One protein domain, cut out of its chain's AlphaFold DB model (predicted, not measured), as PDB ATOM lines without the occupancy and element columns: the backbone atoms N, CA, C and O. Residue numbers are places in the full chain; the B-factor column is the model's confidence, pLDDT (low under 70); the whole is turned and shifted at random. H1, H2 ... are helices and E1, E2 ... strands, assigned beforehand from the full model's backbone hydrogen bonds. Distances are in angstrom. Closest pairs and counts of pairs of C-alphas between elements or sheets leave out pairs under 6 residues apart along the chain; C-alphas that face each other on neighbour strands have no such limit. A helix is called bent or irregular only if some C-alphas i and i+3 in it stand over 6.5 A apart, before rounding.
ATOM      1  N   GLY A   6     163.089 197.350 158.970       88.81
ATOM      2  CA  GLY A   6     163.842 198.147 158.010       88.81
ATOM      3  C   GLY A   6     164.756 199.136 158.721       88.81
ATOM      4  O   GLY A   6     164.516 199.498 159.871       88.81
ATOM      5  N   ILE A   7     165.814 199.575 158.050       89.94
ATOM      6  CA  ILE A   7     166.738 200.592 158.560       89.94
ATOM      7  C   ILE A   7     166.683 201.795 157.628       89.94
ATOM      8  O   ILE A   7     167.047 201.699 156.458       89.94
ATOM      9  N   LEU A   8     166.229 202.930 158.150       91.69
ATOM     10  CA  LEU A   8     166.222 204.214 157.465       91.69
ATOM     11  C   LEU A   8     167.497 204.987 157.802       91.69
ATOM     12  O   LEU A   8     167.608 205.574 158.875       91.69
ATOM     13  N   PHE A   9     168.437 205.059 156.869       92.44
ATOM     14  CA  PHE A   9     169.564 205.979 156.949       92.44
ATOM     15  C   PHE A   9     169.057 207.395 156.704       92.44
ATOM     16  O   PHE A   9     168.555 207.703 155.625       92.44
ATOM     17  N   LYS A  10     169.158 208.259 157.714       92.81
ATOM     18  CA  LYS A  10     168.629 209.625 157.647       92.81
ATOM     19  C   LYS A  10     169.657 210.614 157.155       92.81
ATOM     20  O   LYS A  10     169.439 211.274 156.149       92.81
ATOM     21  N   ARG A  11     170.766 210.724 157.882       94.25
ATOM     22  CA  ARG A  11     171.765 211.765 157.646       94.25
ATOM     23  C   ARG A  11     173.157 211.313 158.039       94.25
ATOM     24  O   ARG A  11     173.320 210.619 159.044       94.25
ATOM     25  N   LEU A  12     174.134 211.799 157.293       95.06
ATOM     26  CA  LEU A  12     175.552 211.742 157.604       95.06
ATOM     27  C   LEU A  12     176.031 213.167 157.887       95.06
ATOM     28  O   LEU A  12     175.866 214.058 157.057       95.06
ATOM     29  N   VAL A  13     176.600 213.392 159.065       95.75
ATOM     30  CA  VAL A  13     177.252 214.655 159.429       95.75
ATOM     31  C   VAL A  13     178.722 214.364 159.625       95.75
ATOM     32  O   VAL A  13     179.058 213.459 160.376       95.75
ATOM     33  N   ALA A  14     179.586 215.131 158.983       96.00
ATOM     34  CA  ALA A  14     181.019 214.980 159.115       96.00
ATOM     35  C   ALA A  14     181.669 216.304 159.497       96.00
ATOM     36  O   ALA A  14     181.254 217.374 159.050       96.00
ATOM     37  N   LYS A  15     182.698 216.226 160.327       94.94
ATOM     38  CA  LYS A  15     183.522 217.346 160.760       94.94
ATOM     39  C   LYS A  15     184.959 217.057 160.366       94.94
ATOM     40  O   LYS A  15     185.420 215.929 160.508       94.94
ATOM     41  N   LEU A  16     185.638 218.079 159.863       93.88
ATOM     42  CA  LEU A  16     187.031 218.007 159.449       93.88
ATOM     43  C   LEU A  16     187.852 218.962 160.313       93.88
ATOM     44  O   LEU A  16     187.550 220.156 160.403       93.88
ATOM     45  N   GLY A  17     188.879 218.428 160.961       92.50
ATOM     46  CA  GLY A  17     189.807 219.177 161.803       92.50
ATOM     47  C   GLY A  17     191.241 218.702 161.626       92.50
ATOM     48  O   GLY A  17     191.502 217.761 160.883       92.50
ATOM     49  N   MET A  18     192.182 219.345 162.313       88.69
ATOM     50  CA  MET A  18     193.514 218.777 162.533       88.69
ATOM     51  C   MET A  18     193.463 217.893 163.785       88.69
ATOM     52  O   MET A  18     192.636 218.128 164.663       88.69
ATOM     53  N   ALA A  19     194.376 216.926 163.913       74.69
ATOM     54  CA  ALA A  19     194.388 215.930 164.998       74.69
ATOM     55  C   ALA A  19     194.368 216.498 166.441       74.69
ATOM     56  O   ALA A  19     194.149 215.752 167.389       74.69
ATOM     57  N   GLN A  20     194.609 217.802 166.623       70.06
ATOM     58  CA  GLN A  20     194.623 218.492 167.919       70.06
ATOM     59  C   GLN A  20     193.889 219.846 167.894       70.06
ATOM     60  O   GLN A  20     194.040 220.649 168.813       70.06
ATOM     61  N   SER A  21     193.116 220.137 166.843       74.00
ATOM     62  CA  SER A  21     192.388 221.401 166.713       74.00
ATOM     63  C   SER A  21     190.883 221.186 166.765       74.00
ATOM     64  O   SER A  21     190.375 220.116 166.435       74.00
ATOM     65  N   GLN A  22     190.147 222.247 167.098       81.50
ATOM     66  CA  GLN A  22     188.718 222.286 166.803       81.50
ATOM     67  C   GLN A  22     188.496 222.034 165.299       81.50
ATOM     68  O   GLN A  22     189.329 222.459 164.481       81.50
ATOM     69  N   PRO A  23     187.403 221.352 164.914       86.38
ATOM     70  CA  PRO A  23     187.041 221.203 163.515       86.38
ATOM     71  C   PRO A  23     186.877 222.573 162.860       86.38
ATOM     72  O   PRO A  23     186.192 223.442 163.396       86.38
ATOM     73  N   PHE A  24     187.498 222.767 161.701       88.69
ATOM     74  CA  PHE A  24     187.433 224.033 160.965       88.69
ATOM     75  C   PHE A  24     186.373 224.007 159.858       88.69
ATOM     76  O   PHE A  24     186.043 225.054 159.301       88.69
ATOM     77  N   SER A  25     185.845 222.828 159.513       91.81
ATOM     78  CA  SER A  25     184.788 222.681 158.516       91.81
ATOM     79  C   SER A  25     183.871 221.505 158.841       91.81
ATOM     80  O   SER A  25     184.248 220.563 159.542       91.81
ATOM     81  N   SER A  26     182.644 221.559 158.331       93.12
ATOM     82  CA  SER A  26     181.653 220.501 158.492       93.12
ATOM     83  C   SER A  26     180.844 220.323 157.220       93.12
ATOM     84  O   SER A  26     180.469 221.310 156.590       93.12
ATOM     85  N   ALA A  27     180.519 219.075 156.909       93.81
ATOM     86  CA  ALA A  27     179.687 218.678 155.787       93.81
ATOM     87  C   ALA A  27     178.477 217.884 156.292       93.81
ATOM     88  O   ALA A  27     178.534 217.204 157.323       93.81
ATOM     89  N   ARG A  28     177.368 217.959 155.560       93.12
ATOM     90  CA  ARG A  28     176.141 217.221 155.867       93.12
ATOM     91  C   ARG A  28     175.549 216.662 154.585       93.12
ATOM     92  O   ARG A  28     175.428 217.386 153.605       93.12
ATOM     93  N   ALA A  29     175.122 215.408 154.638       92.75
ATOM     94  CA  ALA A  29     174.368 214.756 153.581       92.75
ATOM     95  C   ALA A  29     173.084 214.145 154.150       92.75
ATOM     96  O   ALA A  29     173.119 213.401 155.134       92.75
ATOM     97  N   GLU A  30     171.955 214.460 153.524       92.69
ATOM     98  CA  GLU A  30     170.687 213.775 153.770       92.69
ATOM     99  C   GLU A  30     170.632 212.523 152.896       92.69
ATOM    100  O   GLU A  30     170.829 212.597 151.686       92.69
ATOM    101  N   LEU A  31     170.388 211.373 153.517       90.44
ATOM    102  CA  LEU A  31     170.360 210.074 152.847       90.44
ATOM    103  C   LEU A  31     168.915 209.666 152.561       90.44
ATOM    104  O   LEU A  31     168.566 209.367 151.426       90.44
ATOM    105  N   ASN A  32     168.063 209.698 153.591       89.00
ATOM    106  CA  ASN A  32     166.656 209.285 153.543       89.00
ATOM    107  C   ASN A  32     166.431 207.963 152.779       89.00
ATOM    108  O   ASN A  32     165.527 207.848 151.951       89.00
ATOM    109  N   ARG A  33     167.270 206.956 153.057       86.62
ATOM    110  CA  ARG A  33     167.230 205.636 152.406       86.62
ATOM    111  C   ARG A  33     166.780 204.546 153.355       86.62
ATOM    112  O   ARG A  33     167.417 204.328 154.380       86.62
ATOM    113  N   LEU A  34     165.708 203.847 152.992       86.44
ATOM    114  CA  LEU A  34     165.200 202.690 153.721       86.44
ATOM    115  C   LEU A  34     165.746 201.398 153.108       86.44
ATOM    116  O   LEU A  34     165.482 201.111 151.943       86.44
ATOM    117  N   ILE A  35     166.458 200.607 153.905       85.56
ATOM    118  CA  ILE A  35     166.862 199.244 153.556       85.56
ATOM    119  C   ILE A  35     165.933 198.265 154.263       85.56
ATOM    120  O   ILE A  35     165.739 198.358 155.475       85.56
ATOM    121  N   THR A  36     165.388 197.309 153.518       82.12
ATOM    122  CA  THR A  36     164.585 196.204 154.050       82.12
ATOM    123  C   THR A  36     165.363 194.877 153.964       82.12
ATOM    124  O   THR A  36     166.257 194.754 153.128       82.12
ATOM    125  N   PRO A  37     165.032 193.858 154.783       69.50
ATOM    126  CA  PRO A  37     165.725 192.568 154.876       69.50
ATOM    127  C   PRO A  37     165.884 191.799 153.561       69.50
ATOM    128  O   PRO A  37     166.701 190.889 153.484       69.50
ATOM    129  N   GLN A  38     165.102 192.153 152.538       67.31
ATOM    130  CA  GLN A  38     165.176 191.582 151.191       67.31
ATOM    131  C   GLN A  38     166.463 191.999 150.453       67.31
ATOM    132  O   GLN A  38     166.843 191.364 149.474       67.31
ATOM    133  N   PHE A  39     167.157 193.034 150.936       60.22
ATOM    134  CA  PHE A  39     168.438 193.501 150.420       60.22
ATOM    135  C   PHE A  39     169.534 193.239 151.457       60.22
ATOM    136  O   PHE A  39     169.708 193.999 152.407       60.22
ATOM    137  N   HIS A  40     170.288 192.152 151.276       58.06
ATOM    138  CA  HIS A  40     171.343 191.748 152.216       58.06
ATOM    139  C   HIS A  40     172.576 192.670 152.206       58.06
ATOM    140  O   HIS A  40     173.316 192.706 153.184       58.06
ATOM    141  N   THR A  41     172.778 193.452 151.139       64.19
ATOM    142  CA  THR A  41     173.866 194.435 151.039       64.19
ATOM    143  C   THR A  41     173.521 195.489 149.993       64.19
ATOM    144  O   THR A  41     173.162 195.143 148.871       64.19
ATOM    145  N   THR A  42     173.674 196.768 150.334       70.19
ATOM    146  CA  THR A  42     173.689 197.871 149.362       70.19
ATOM    147  C   THR A  42     174.975 198.666 149.533       70.19
ATOM    148  O   THR A  42     175.475 198.810 150.648       70.19
ATOM    149  N   THR A  43     175.529 199.161 148.429       79.56
ATOM    150  CA  THR A  43     176.664 200.087 148.445       79.56
ATOM    151  C   THR A  43     176.183 201.424 147.913       79.56
ATOM    152  O   THR A  43     175.889 201.546 146.727       79.56
ATOM    153  N   GLU A  44     176.142 202.432 148.777       80.81
ATOM    154  CA  GLU A  44     175.895 203.813 148.373       80.81
ATOM    155  C   GLU A  44     177.140 204.666 148.601       80.81
ATOM    156  O   GLU A  44     177.900 204.459 149.550       80.81
ATOM    157  N   ARG A  45     177.359 205.626 147.702       86.19
ATOM    158  CA  ARG A  45     178.458 206.589 147.785       86.19
ATOM    159  C   ARG A  45     177.885 207.975 148.008       86.19
ATOM    160  O   ARG A  45     176.974 208.391 147.299       86.19
ATOM    161  N   VAL A  46     178.454 208.682 148.974       86.00
ATOM    162  CA  VAL A  46     178.055 210.036 149.350       86.00
ATOM    163  C   VAL A  46     179.286 210.919 149.256       86.00
ATOM    164  O   VAL A  46     180.319 210.602 149.845       86.00
ATOM    165  N   TYR A  47     179.175 212.017 148.515       88.25
ATOM    166  CA  TYR A  47     180.214 213.037 148.461       88.25
ATOM    167  C   TYR A  47     179.966 214.060 149.568       88.25
ATOM    168  O   TYR A  47     178.847 214.537 149.745       88.25
ATOM    169  N   LEU A  48     181.011 214.361 150.335       89.69
ATOM    170  CA  LEU A  48     180.983 215.366 151.391       89.69
ATOM    171  C   LEU A  48     181.843 216.547 150.956       89.69
ATOM    172  O   LEU A  48     183.052 216.404 150.777       89.69
ATOM    173  N   GLU A  49     181.214 217.708 150.806       88.81
ATOM    174  CA  GLU A  49     181.896 218.950 150.458       88.81
ATOM    175  C   GLU A  49     182.191 219.756 151.721       88.81
ATOM    176  O   GLU A  49     181.287 220.126 152.473       88.81
ATOM    177  N   PHE A  50     183.474 220.021 151.960       90.25
ATOM    178  CA  PHE A  50     183.937 220.821 153.088       90.25
ATOM    179  C   PHE A  50     184.329 222.211 152.591       90.25
ATOM    180  O   PHE A  50     185.373 222.347 151.952       90.25
ATOM    181  N   PRO A  51     183.536 223.258 152.875       85.19
ATOM    182  CA  PRO A  51     183.863 224.600 152.420       85.19
ATOM    183  C   PRO A  51     185.133 225.113 153.112       85.19
ATOM    184  O   PRO A  51     185.231 225.126 154.348       85.19
ATOM    185  N   LEU A  52     186.089 225.558 152.296       84.19
ATOM    186  CA  LEU A  52     187.344 226.178 152.712       84.19
ATOM    187  C   LEU A  52     187.356 227.630 152.232       84.19
ATOM    188  O   LEU A  52     187.418 227.889 151.035       84.19
ATOM    189  N   ASP A  53     187.277 228.573 153.168       81.62
ATOM    190  CA  ASP A  53     187.458 229.995 152.871       81.62
ATOM    191  C   ASP A  53     188.948 230.383 152.888       81.62
ATOM    192  O   ASP A  53     189.818 229.605 153.295       81.62
ATOM    193  N   HIS A  54     189.250 231.608 152.451       75.88
ATOM    194  CA  HIS A  54     190.624 232.104 152.382       75.88
ATOM    195  C   HIS A  54     191.332 232.096 153.746       75.88
ATOM    196  O   HIS A  54     192.503 231.733 153.827       75.88
ATOM    197  N   ALA A  55     190.634 232.440 154.833       77.19
ATOM    198  CA  ALA A  55     191.225 232.466 156.169       77.19
ATOM    199  C   ALA A  55     191.610 231.054 156.643       77.19
ATOM    200  O   ALA A  55     192.711 230.850 157.164       77.19
ATOM    201  N   ARG A  56     190.737 230.066 156.409       83.88
ATOM    202  CA  ARG A  56     190.989 228.647 156.694       83.88
ATOM    203  C   ARG A  56     192.148 228.119 155.862       83.88
ATOM    204  O   ARG A  56     193.029 227.477 156.422       83.88
ATOM    205  N   LEU A  57     192.192 228.423 154.566       83.12
ATOM    206  CA  LEU A  57     193.283 228.004 153.679       83.12
ATOM    207  C   LEU A  57     194.625 228.605 154.106       83.12
ATOM    208  O   LEU A  57     195.605 227.874 154.227       83.12
ATOM    209  N   THR A  58     194.659 229.896 154.440       77.44
ATOM    210  CA  THR A  58     195.854 230.560 154.980       77.44
ATOM    211  C   THR A  58     196.297 229.936 156.304       77.44
ATOM    212  O   THR A  58     197.491 229.730 156.531       77.44
ATOM    213  N   GLY A  59     195.353 229.594 157.185       81.31
ATOM    214  CA  GLY A  59     195.636 228.864 158.422       81.31
ATOM    215  C   GLY A  59     196.233 227.478 158.161       81.31
ATOM    216  O   GLY A  59     197.251 227.124 158.757       81.31
ATOM    217  N   LEU A  60     195.647 226.720 157.231       85.12
ATOM    218  CA  LEU A  60     196.134 225.398 156.834       85.12
ATOM    219  C   LEU A  60     197.530 225.471 156.211       85.12
ATOM    220  O   LEU A  60     198.383 224.668 156.572       85.12
ATOM    221  N   GLU A  61     197.809 226.459 155.358       79.44
ATOM    222  CA  GLU A  61     199.139 226.660 154.774       79.44
ATOM    223  C   GLU A  61     200.208 226.970 155.829       79.44
ATOM    224  O   GLU A  61     201.309 226.412 155.776       79.44
ATOM    225  N   LYS A  62     199.880 227.794 156.833       77.12
ATOM    226  CA  LYS A  62     200.781 228.060 157.967       77.12
ATOM    227  C   LYS A  62     201.114 226.773 158.725       77.12
ATOM    228  O   LYS A  62     202.286 226.497 158.981       77.12
ATOM    229  N   VAL A  63     200.100 225.964 159.038       82.38
ATOM    230  CA  VAL A  63     200.283 224.690 159.755       82.38
ATOM    231  C   VAL A  63     201.054 223.680 158.908       82.38
ATOM    232  O   VAL A  63     201.922 222.978 159.422       82.38
ATOM    233  N   ARG A  64     200.785 223.637 157.599       82.12
ATOM    234  CA  ARG A  64     201.455 222.746 156.653       82.12
ATOM    235  C   ARG A  64     202.963 222.972 156.640       82.12
ATOM    236  O   ARG A  64     203.716 222.001 156.605       82.12
ATOM    237  N   SER A  65     203.408 224.234 156.630       76.25
ATOM    238  CA  SER A  65     204.835 224.607 156.613       76.25
ATOM    239  C   SER A  65     205.652 223.807 155.582       76.25
ATOM    240  O   SER A  65     206.758 223.340 155.849       76.25
ATOM    241  N   GLY A  66     205.076 223.586 154.395       72.56
ATOM    242  CA  GLY A  66     205.731 222.844 153.315       72.56
ATOM    243  C   GLY A  66     205.561 221.317 153.332       72.56
ATOM    244  O   GLY A  66     205.978 220.684 152.367       72.56
ATOM    245  N   LYS A  67     204.941 220.720 154.356       81.94
ATOM    246  CA  LYS A  67     204.791 219.260 154.533       81.94
ATOM    247  C   LYS A  67     203.426 218.742 154.048       81.94
ATOM    248  O   LYS A  67     202.683 219.470 153.389       81.94
ATOM    249  N   ASP A  68     203.126 217.483 154.355       88.81
ATOM    250  CA  ASP A  68     201.808 216.870 154.166       88.81
ATOM    251  C   ASP A  68     200.818 217.369 155.226       88.81
ATOM    252  O   ASP A  68     201.205 217.681 156.357       88.81
ATOM    253  N   LEU A  69     199.535 217.422 154.871       88.56
ATOM    254  CA  LEU A  69     198.464 217.779 155.799       88.56
ATOM    255  C   LEU A  69     197.766 216.528 156.316       88.56
ATOM    256  O   LEU A  69     197.370 215.656 155.543       88.56
ATOM    257  N   LYS A  70     197.586 216.475 157.634       92.00
ATOM    258  CA  LYS A  70     196.859 215.411 158.321       92.00
ATOM    259  C   LYS A  70     195.571 215.954 158.905       92.00
ATOM    260  O   LYS A  70     195.603 216.802 159.797       92.00
ATOM    261  N   PHE A  71     194.459 215.431 158.424       92.62
ATOM    262  CA  PHE A  71     193.132 215.769 158.897       92.62
ATOM    263  C   PHE A  71     192.541 214.630 159.711       92.62
ATOM    264  O   PHE A  71     192.789 213.458 159.439       92.62
ATOM    265  N   LEU A  72     191.710 214.995 160.673       94.06
ATOM    266  CA  LEU A  72     190.833 214.096 161.396       94.06
ATOM    267  C   LEU A  72     189.413 214.300 160.868       94.06
ATOM    268  O   LEU A  72     188.876 215.409 160.931       94.06
ATOM    269  N   LEU A  73     188.841 213.239 160.304       94.25
ATOM    270  CA  LEU A  73     187.452 213.182 159.877       94.25
ATOM    271  C   LEU A  73     186.633 212.509 160.976       94.25
ATOM    272  O   LEU A  73     186.746 211.300 161.167       94.25
ATOM    273  N   ASP A  74     185.772 213.281 161.629       95.00
ATOM    274  CA  ASP A  74     184.793 212.777 162.589       95.00
ATOM    275  C   ASP A  74     183.412 212.768 161.932       95.00
ATOM    276  O   ASP A  74     182.809 213.818 161.697       95.00
ATOM    277  N   ALA A  75     182.896 211.586 161.616       95.25
ATOM    278  CA  ALA A  75     181.607 211.395 160.975       95.25
ATOM    279  C   ALA A  75     180.598 210.704 161.901       95.25
ATOM    280  O   ALA A  75     180.916 209.816 162.687       95.25
ATOM    281  N   THR A  76     179.347 211.138 161.809       96.69
ATOM    282  CA  THR A  76     178.207 210.628 162.564       96.69
ATOM    283  C   THR A  76     177.074 210.312 161.598       96.69
ATOM    284  O   THR A  76     176.535 211.207 160.941       96.69
ATOM    285  N   LEU A  77     176.693 209.041 161.530       95.38
ATOM    286  CA  LEU A  77     175.584 208.546 160.724       95.38
ATOM    287  C   LEU A  77     174.395 208.238 161.632       95.38
ATOM    288  O   LEU A  77     174.508 207.478 162.592       95.38
ATOM    289  N   VAL A  78     173.246 208.830 161.320       96.06
ATOM    290  CA  VAL A  78     171.990 208.572 162.029       96.06
ATOM    291  C   VAL A  78     171.137 207.627 161.200       96.06
ATOM    292  O   VAL A  78     170.787 207.952 160.061       96.06
ATOM    293  N   ALA A  79     170.764 206.500 161.794       94.31
ATOM    294  CA  ALA A  79     169.865 205.524 161.202       94.31
ATOM    295  C   ALA A  79     168.697 205.227 162.151       94.31
ATOM    296  O   ALA A  79     168.898 205.029 163.342       94.31
ATOM    297  N   ASP A  80     167.474 205.195 161.637       94.62
ATOM    298  CA  ASP A  80     166.279 204.844 162.401       94.62
ATOM    299  C   ASP A  80     165.861 203.415 162.025       94.62
ATOM    300  O   ASP A  80     165.619 203.114 160.859       94.62
ATOM    301  N   GLN A  81     165.773 202.522 163.005       92.56
ATOM    302  CA  GLN A  81     165.168 201.208 162.833       92.56
ATOM    303  C   GLN A  81     163.650 201.359 162.849       92.56
ATOM    304  O   GLN A  81     163.067 201.914 163.788       92.56
ATOM    305  N   LEU A  82     163.024 200.848 161.800       91.06
ATOM    306  CA  LEU A  82     161.595 200.889 161.567       91.06
ATOM    307  C   LEU A  82     161.028 199.469 161.555       91.06
ATOM    308  O   LEU A  82     161.718 198.508 161.215       91.06
ATOM    309  N   HIS A  83     159.758 199.343 161.909       89.19
ATOM    310  CA  HIS A  83     158.991 198.114 161.761       89.19
ATOM    311  C   HIS A  83     157.738 198.403 160.942       89.19
ATOM    312  O   HIS A  83     157.137 199.469 161.071       89.19
ATOM    313  N   LEU A  84     157.347 197.472 160.079       83.88
ATOM    314  CA  LEU A  84     156.122 197.606 159.307       83.88
ATOM    315  C   LEU A  84     154.915 197.389 160.232       83.88
ATOM    316  O   LEU A  84     154.795 196.333 160.853       83.88
ATOM    317  N   LEU A  85     154.042 198.394 160.341       77.94
ATOM    318  CA  LEU A  85     152.872 198.346 161.226       77.94
ATOM    319  C   LEU A  85     151.712 197.547 160.616       77.94
ATOM    320  O   LEU A  85     151.005 196.858 161.344       77.94
ATOM    321  N   ASN A  86     151.560 197.578 159.287       69.88
ATOM    322  CA  ASN A  86     150.470 196.905 158.583       69.88
ATOM    323  C   ASN A  86     151.012 195.944 157.522       69.88
ATOM    324  O   ASN A  86     151.741 196.356 156.624       69.88
ATOM    325  N   ASN A  87     150.591 194.680 157.575       59.75
ATOM    326  CA  ASN A  87     150.710 193.747 156.456       59.75
ATOM    327  C   ASN A  87     149.313 193.620 155.815       59.75
ATOM    328  O   ASN A  87     148.584 192.664 156.083       59.75
ATOM    329  N   HIS A  88     148.864 194.651 155.090       59.03
ATOM    330  CA  HIS A  88     147.543 194.664 154.449       59.03
ATOM    331  C   HIS A  88     147.626 194.194 152.992       59.03
ATOM    332  O   HIS A  88     148.539 194.545 152.255       59.03
ATOM    333  N   GLN A  89     146.665 193.353 152.600       52.03
ATOM    334  CA  GLN A  89     146.642 192.554 151.367       52.03
ATOM    335  C   GLN A  89     146.136 193.327 150.126       52.03
ATOM    336  O   GLN A  89     145.642 192.717 149.179       52.03
ATOM    337  N   GLY A  90     146.213 194.662 150.127       55.03
ATOM    338  CA  GLY A  90     145.698 195.520 149.056       55.03
ATOM    339  C   GLY A  90     146.820 196.204 148.260       55.03
ATOM    340  O   GLY A  90     147.751 196.720 148.869       55.03
ATOM    341  N   PRO A  91     146.752 196.269 146.917       56.62
ATOM    342  CA  PRO A  91     147.823 196.826 146.080       56.62
ATOM    343  C   PRO A  91     147.965 198.363 146.117       56.62
ATOM    344  O   PRO A  91     148.875 198.887 145.482       56.62
ATOM    345  N   MET A  92     147.082 199.090 146.815       54.75
ATOM    346  CA  MET A  92     146.963 200.558 146.728       54.75
ATOM    347  C   MET A  92     147.207 201.317 148.042       54.75
ATOM    348  O   MET A  92     147.227 202.546 148.022       54.75
ATOM    349  N   ASP A  93     147.421 200.634 149.170       57.75
ATOM    350  CA  ASP A  93     147.607 201.313 150.457       57.75
ATOM    351  C   ASP A  93     149.093 201.585 150.765       57.75
ATOM    352  O   ASP A  93     149.956 200.736 150.511       57.75
ATOM    353  N   PRO A  94     149.435 202.760 151.331       65.69
ATOM    354  CA  PRO A  94     150.810 203.088 151.678       65.69
ATOM    355  C   PRO A  94     151.322 202.198 152.819       65.69
ATOM    356  O   PRO A  94     150.647 201.985 153.825       65.69
ATOM    357  N   HIS A  95     152.565 201.725 152.697       69.44
ATOM    358  CA  HIS A  95     153.242 201.003 153.773       69.44
ATOM    359  C   HIS A  95     153.493 201.957 154.946       69.44
ATOM    360  O   HIS A  95     154.289 202.893 154.837       69.44
ATOM    361  N   ILE A  96     152.828 201.716 156.076       79.12
ATOM    362  CA  ILE A  96     153.006 202.513 157.289       79.12
ATOM    363  C   ILE A  96     154.136 201.904 158.121       79.12
ATOM    364  O   ILE A  96     154.051 200.764 158.582       79.12
ATOM    365  N   TRP A  97     155.190 202.689 158.325       82.81
ATOM    366  CA  TRP A  97     156.360 202.305 159.109       82.81
ATOM    367  C   TRP A  97     156.317 202.939 160.498       82.81
ATOM    368  O   TRP A  97     156.241 204.160 160.636       82.81
ATOM    369  N   GLY A  98     156.402 202.108 161.533       85.88
ATOM    370  CA  GLY A  98     156.548 202.530 162.918       85.88
ATOM    371  C   GLY A  98     158.017 202.719 163.285       85.88
ATOM    372  O   GLY A  98     158.858 201.868 162.995       85.88
ATOM    373  N   PHE A  99     158.340 203.824 163.957       90.88
ATOM    374  CA  PHE A  99     159.663 204.021 164.548       90.88
ATOM    375  C   PHE A  99     159.865 203.060 165.722       90.88
ATOM    376  O   PHE A  99     158.995 202.941 166.582       90.88
ATOM    377  N   ARG A 100     161.018 202.389 165.766       91.38
ATOM    378  CA  ARG A 100     161.398 201.512 166.878       91.38
ATOM    379  C   ARG A 100     162.524 202.118 167.702       91.38
ATOM    380  O   ARG A 100     162.388 202.280 168.908       91.38
ATOM    381  N   GLN A 101     163.638 202.434 167.049       93.81
ATOM    382  CA  GLN A 101     164.847 202.897 167.719       93.81
ATOM    383  C   GLN A 101     165.707 203.736 166.777       93.81
ATOM    384  O   GLN A 101     165.699 203.531 165.566       93.81
ATOM    385  N   ARG A 102     166.488 204.660 167.342       95.06
ATOM    386  CA  ARG A 102     167.538 205.389 166.632       95.06
ATOM    387  C   ARG A 102     168.907 204.808 166.961       95.06
ATOM    388  O   ARG A 102     169.251 204.644 168.129       95.06
ATOM    389  N   HIS A 103     169.689 204.589 165.919       94.12
ATOM    390  CA  HIS A 103     171.087 204.192 165.947       94.12
ATOM    391  C   HIS A 103     171.953 205.377 165.528       94.12
ATOM    392  O   HIS A 103     171.643 206.089 164.565       94.12
ATOM    393  N   VAL A 104     173.037 205.601 166.267       95.19
ATOM    394  CA  VAL A 104     174.039 206.619 165.947       95.19
ATOM    395  C   VAL A 104     175.377 205.916 165.798       95.19
ATOM    396  O   VAL A 104     175.898 205.344 166.750       95.19
ATOM    397  N   LEU A 105     175.894 205.925 164.576       94.12
ATOM    398  CA  LEU A 105     177.151 205.292 164.204       94.12
ATOM    399  C   LEU A 105     178.221 206.375 164.098       94.12
ATOM    400  O   LEU A 105     177.987 207.419 163.485       94.12
ATOM    401  N   TYR A 106     179.386 206.112 164.680       94.94
ATOM    402  CA  TYR A 106     180.510 207.040 164.708       94.94
ATOM    403  C   TYR A 106     181.674 206.472 163.904       94.94
ATOM    404  O   TYR A 106     181.997 205.291 164.015       94.94
ATOM    405  N   LEU A 107     182.304 207.329 163.110       93.25
ATOM    406  CA  LEU A 107     183.523 207.035 162.373       93.25
ATOM    407  C   LEU A 107     184.527 208.143 162.666       93.25
ATOM    408  O   LEU A 107     184.205 209.317 162.517       93.25
ATOM    409  N   GLN A 108     185.739 207.752 163.030       93.50
ATOM    410  CA  GLN A 108     186.869 208.655 163.160       93.50
ATOM    411  C   GLN A 108     188.004 208.126 162.291       93.50
ATOM    412  O   GLN A 108     188.411 206.975 162.440       93.50
ATOM    413  N   GLN A 109     188.484 208.946 161.360       92.56
ATOM    414  CA  GLN A 109     189.483 208.536 160.379       92.56
ATOM    415  C   GLN A 109     190.539 209.627 160.194       92.56
ATOM    416  O   GLN A 109     190.204 210.778 159.919       92.56
ATOM    417  N   GLU A 110     191.821 209.261 160.287       93.69
ATOM    418  CA  GLU A 110     192.915 210.135 159.849       93.69
ATOM    419  C   GLU A 110     193.015 210.089 158.317       93.69
ATOM    420  O   GLU A 110     193.080 209.011 157.716       93.69
ATOM    421  N   ILE A 111     193.024 211.264 157.691       91.56
ATOM    422  CA  ILE A 111     193.197 211.460 156.252       91.56
ATOM    423  C   ILE A 111     194.484 212.248 156.049       91.56
ATOM    424  O   ILE A 111     194.605 213.383 156.506       91.56
ATOM    425  N   THR A 112     195.441 211.666 155.330       92.38
ATOM    426  CA  THR A 112     196.668 212.368 154.941       92.38
ATOM    427  C   THR A 112     196.562 212.817 153.489       92.38
ATOM    428  O   THR A 112     196.369 211.993 152.595       92.38
ATOM    429  N   ILE A 113     196.701 214.121 153.248       89.56
ATOM    430  CA  ILE A 113     196.826 214.694 151.909       89.56
ATOM    431  C   ILE A 113     198.292 215.051 151.689       89.56
ATOM    432  O   ILE A 113     198.852 215.877 152.415       89.56
ATOM    433  N   SER A 114     198.907 214.432 150.678       90.31
ATOM    434  CA  SER A 114     200.294 214.732 150.332       90.31
ATOM    435  C   SER A 114     200.450 216.174 149.861       90.31
ATOM    436  O   SER A 114     199.543 216.749 149.246       90.31
ATOM    437  N   ARG A 115     201.629 216.749 150.103       85.12
ATOM    438  CA  ARG A 115     202.014 218.082 149.629       85.12
ATOM    439  C   ARG A 115     201.677 218.274 148.152       85.12
ATOM    440  O   ARG A 115     201.071 219.279 147.788       85.12
ATOM    441  N   ASP A 116     202.069 217.324 147.312       85.88
ATOM    442  CA  ASP A 116     201.909 217.453 145.865       85.88
ATOM    443  C   ASP A 116     200.433 217.462 145.474       85.88
ATOM    444  O   ASP A 116     200.004 218.316 144.699       85.88
ATOM    445  N   ALA A 117     199.623 216.574 146.061       86.06
ATOM    446  CA  ALA A 117     198.180 216.556 145.843       86.06
ATOM    447  C   ALA A 117     197.515 217.865 146.290       86.06
ATOM    448  O   ALA A 117     196.621 218.366 145.607       86.06
ATOM    449  N   TRP A 118     197.958 218.420 147.416       85.25
ATOM    450  CA  TRP A 118     197.443 219.671 147.955       85.25
ATOM    451  C   TRP A 118     197.738 220.858 147.028       85.25
ATOM    452  O   TRP A 118     196.822 221.586 146.649       85.25
ATOM    453  N   ILE A 119     198.992 221.003 146.591       77.69
ATOM    454  CA  ILE A 119     199.434 222.113 145.734       77.69
ATOM    455  C   ILE A 119     198.852 222.011 144.321       77.69
ATOM    456  O   ILE A 119     198.449 223.021 143.754       77.69
ATOM    457  N   THR A 120     198.816 220.814 143.735       79.19
ATOM    458  CA  THR A 120     198.452 220.648 142.316       79.19
ATOM    459  C   THR A 120     196.956 220.484 142.081       79.19
ATOM    460  O   THR A 120     196.480 220.807 140.996       79.19
ATOM    461  N   ARG A 121     196.207 219.975 143.068       83.06
ATOM    462  CA  ARG A 121     194.777 219.662 142.903       83.06
ATOM    463  C   ARG A 121     193.878 220.457 143.833       83.06
ATOM    464  O   ARG A 121     192.864 220.959 143.369       83.06
ATOM    465  N   VAL A 122     194.234 220.589 145.111       82.12
ATOM    466  CA  VAL A 122     193.341 221.217 146.099       82.12
ATOM    467  C   VAL A 122     193.380 222.744 146.005       82.12
ATOM    468  O   VAL A 122     192.352 223.355 145.733       82.12
ATOM    469  N   LEU A 123     194.554 223.368 146.155       77.56
ATOM    470  CA  LEU A 123     194.685 224.836 146.155       77.56
ATOM    471  C   LEU A 123     194.183 225.526 144.868       77.56
ATOM    472  O   LEU A 123     193.500 226.550 144.980       77.56
ATOM    473  N   PRO A 124     194.449 225.006 143.650       77.62
ATOM    474  CA  PRO A 124     193.978 225.657 142.428       77.62
ATOM    475  C   PRO A 124     192.452 225.634 142.307       77.62
ATOM    476  O   PRO A 124     191.857 226.600 141.839       77.62
ATOM    477  N   GLN A 125     191.805 224.560 142.772       79.06
ATOM    478  CA  GLN A 125     190.346 224.419 142.724       79.06
ATOM    479  C   GLN A 125     189.627 225.333 143.719       79.06
ATOM    480  O   GLN A 125     188.468 225.671 143.502       79.06
ATOM    481  N   THR A 126     190.303 225.774 144.783       71.81
ATOM    482  CA  THR A 126     189.734 226.725 145.746       71.81
ATOM    483  C   THR A 126     189.919 228.188 145.332       71.81
ATOM    484  O   THR A 126     189.492 229.075 146.065       71.81
ATOM    485  N   GLY A 127     190.603 228.473 144.214       65.62
ATOM    486  CA  GLY A 127     191.008 229.840 143.855       65.62
ATOM    487  C   GLY A 127     192.038 230.433 144.827       65.62
ATOM    488  O   GLY A 127     192.191 231.647 144.938       65.62
TER     489      GLY A 127
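What this domain is: This is residues 6 to 127 of the 273 residues of an uncharacterized protein of Lacunisphaera limnophila (UniProt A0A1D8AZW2). Picture a long, narrow, twisted sheet made of two hairpins side by side, E1 with E2 and E3 with E4, with two short helices, H1 and H2, gathered at one end and a long loop, residues 85 to 96, beyond the other. After E2, residues 36 to 53 go back along the length of the sheet to the helix end. The printed part has 122 residues, with two named helices and four named strands in the order E1, E2, H1, E3, E4, H2; the sheet's order is E2, E1, E3, E4, all antiparallel, and the class is mixed, helices and strands. The whole is only just loose, close to extended, with a radius of gyration of the C-alphas of 20.1 A, and its outline is a rod spanning 66 by 26 by 25 A.

Where its parts are: Find C-alpha 6 at (163.842, 198.147, 158.010); from there E1 runs through residues 6 to 18, 36.4 A. E2 follows with residues 25 to 35, 29.9 A, and bends by 53 degrees at residue 32. H1 is residues 54 to 64, 14.9 A. Look for C-alpha 69 at (198.464, 217.779, 155.799), where E3 begins; it reaches residue 84 after 47.0 A. E4, residues 97 to 113, covers 42.9 A and bends by 76 degrees at residue 100. H2, residues 115 to 125, is 15.0 A long and ends at C-alpha 125, (190.346, 224.419, 142.724); it is irregular, but only just: C-alphas 120 and 123 are 6.8 A apart.

How they stand to each other: Start at the inner strands E1 and E3, antiparallel at 165 degrees, where N 8 and O 80 are 2.8 A apart, within hydrogen-bond range. On the edge strand E2, antiparallel to E1 at 166 degrees, look at N 27 and O 14, 2.8 A. On the other edge strand, E4, antiparallel to E3 at 167 degrees, N 103 and O 79 are 2.7 A apart. H1 is on the sheet but only grazes it, with its residues 56 to 64. H2 is only just not on the sheet, with 4 pairs of C-alphas within 10 A; its closest C-alphas to E3 are those of Arg 115 and Leu 69, 7.1 A apart. H1 and H2 are only just apart, at 8.3 A. In H1 every O i to N i+4 pair is within hydrogen-bond range, in H2 4 of 7.

The domain as a whole: The two C-alphas farthest apart are those of Ser 65 and Gln 89, 66.6 A. The printed part has no cut. The links E2 to H1 and E3 to E4 are long. The mean pLDDT of the printed part is 83.8; look for values under 70 at residues 37 to 41, 86 to 95 and 127.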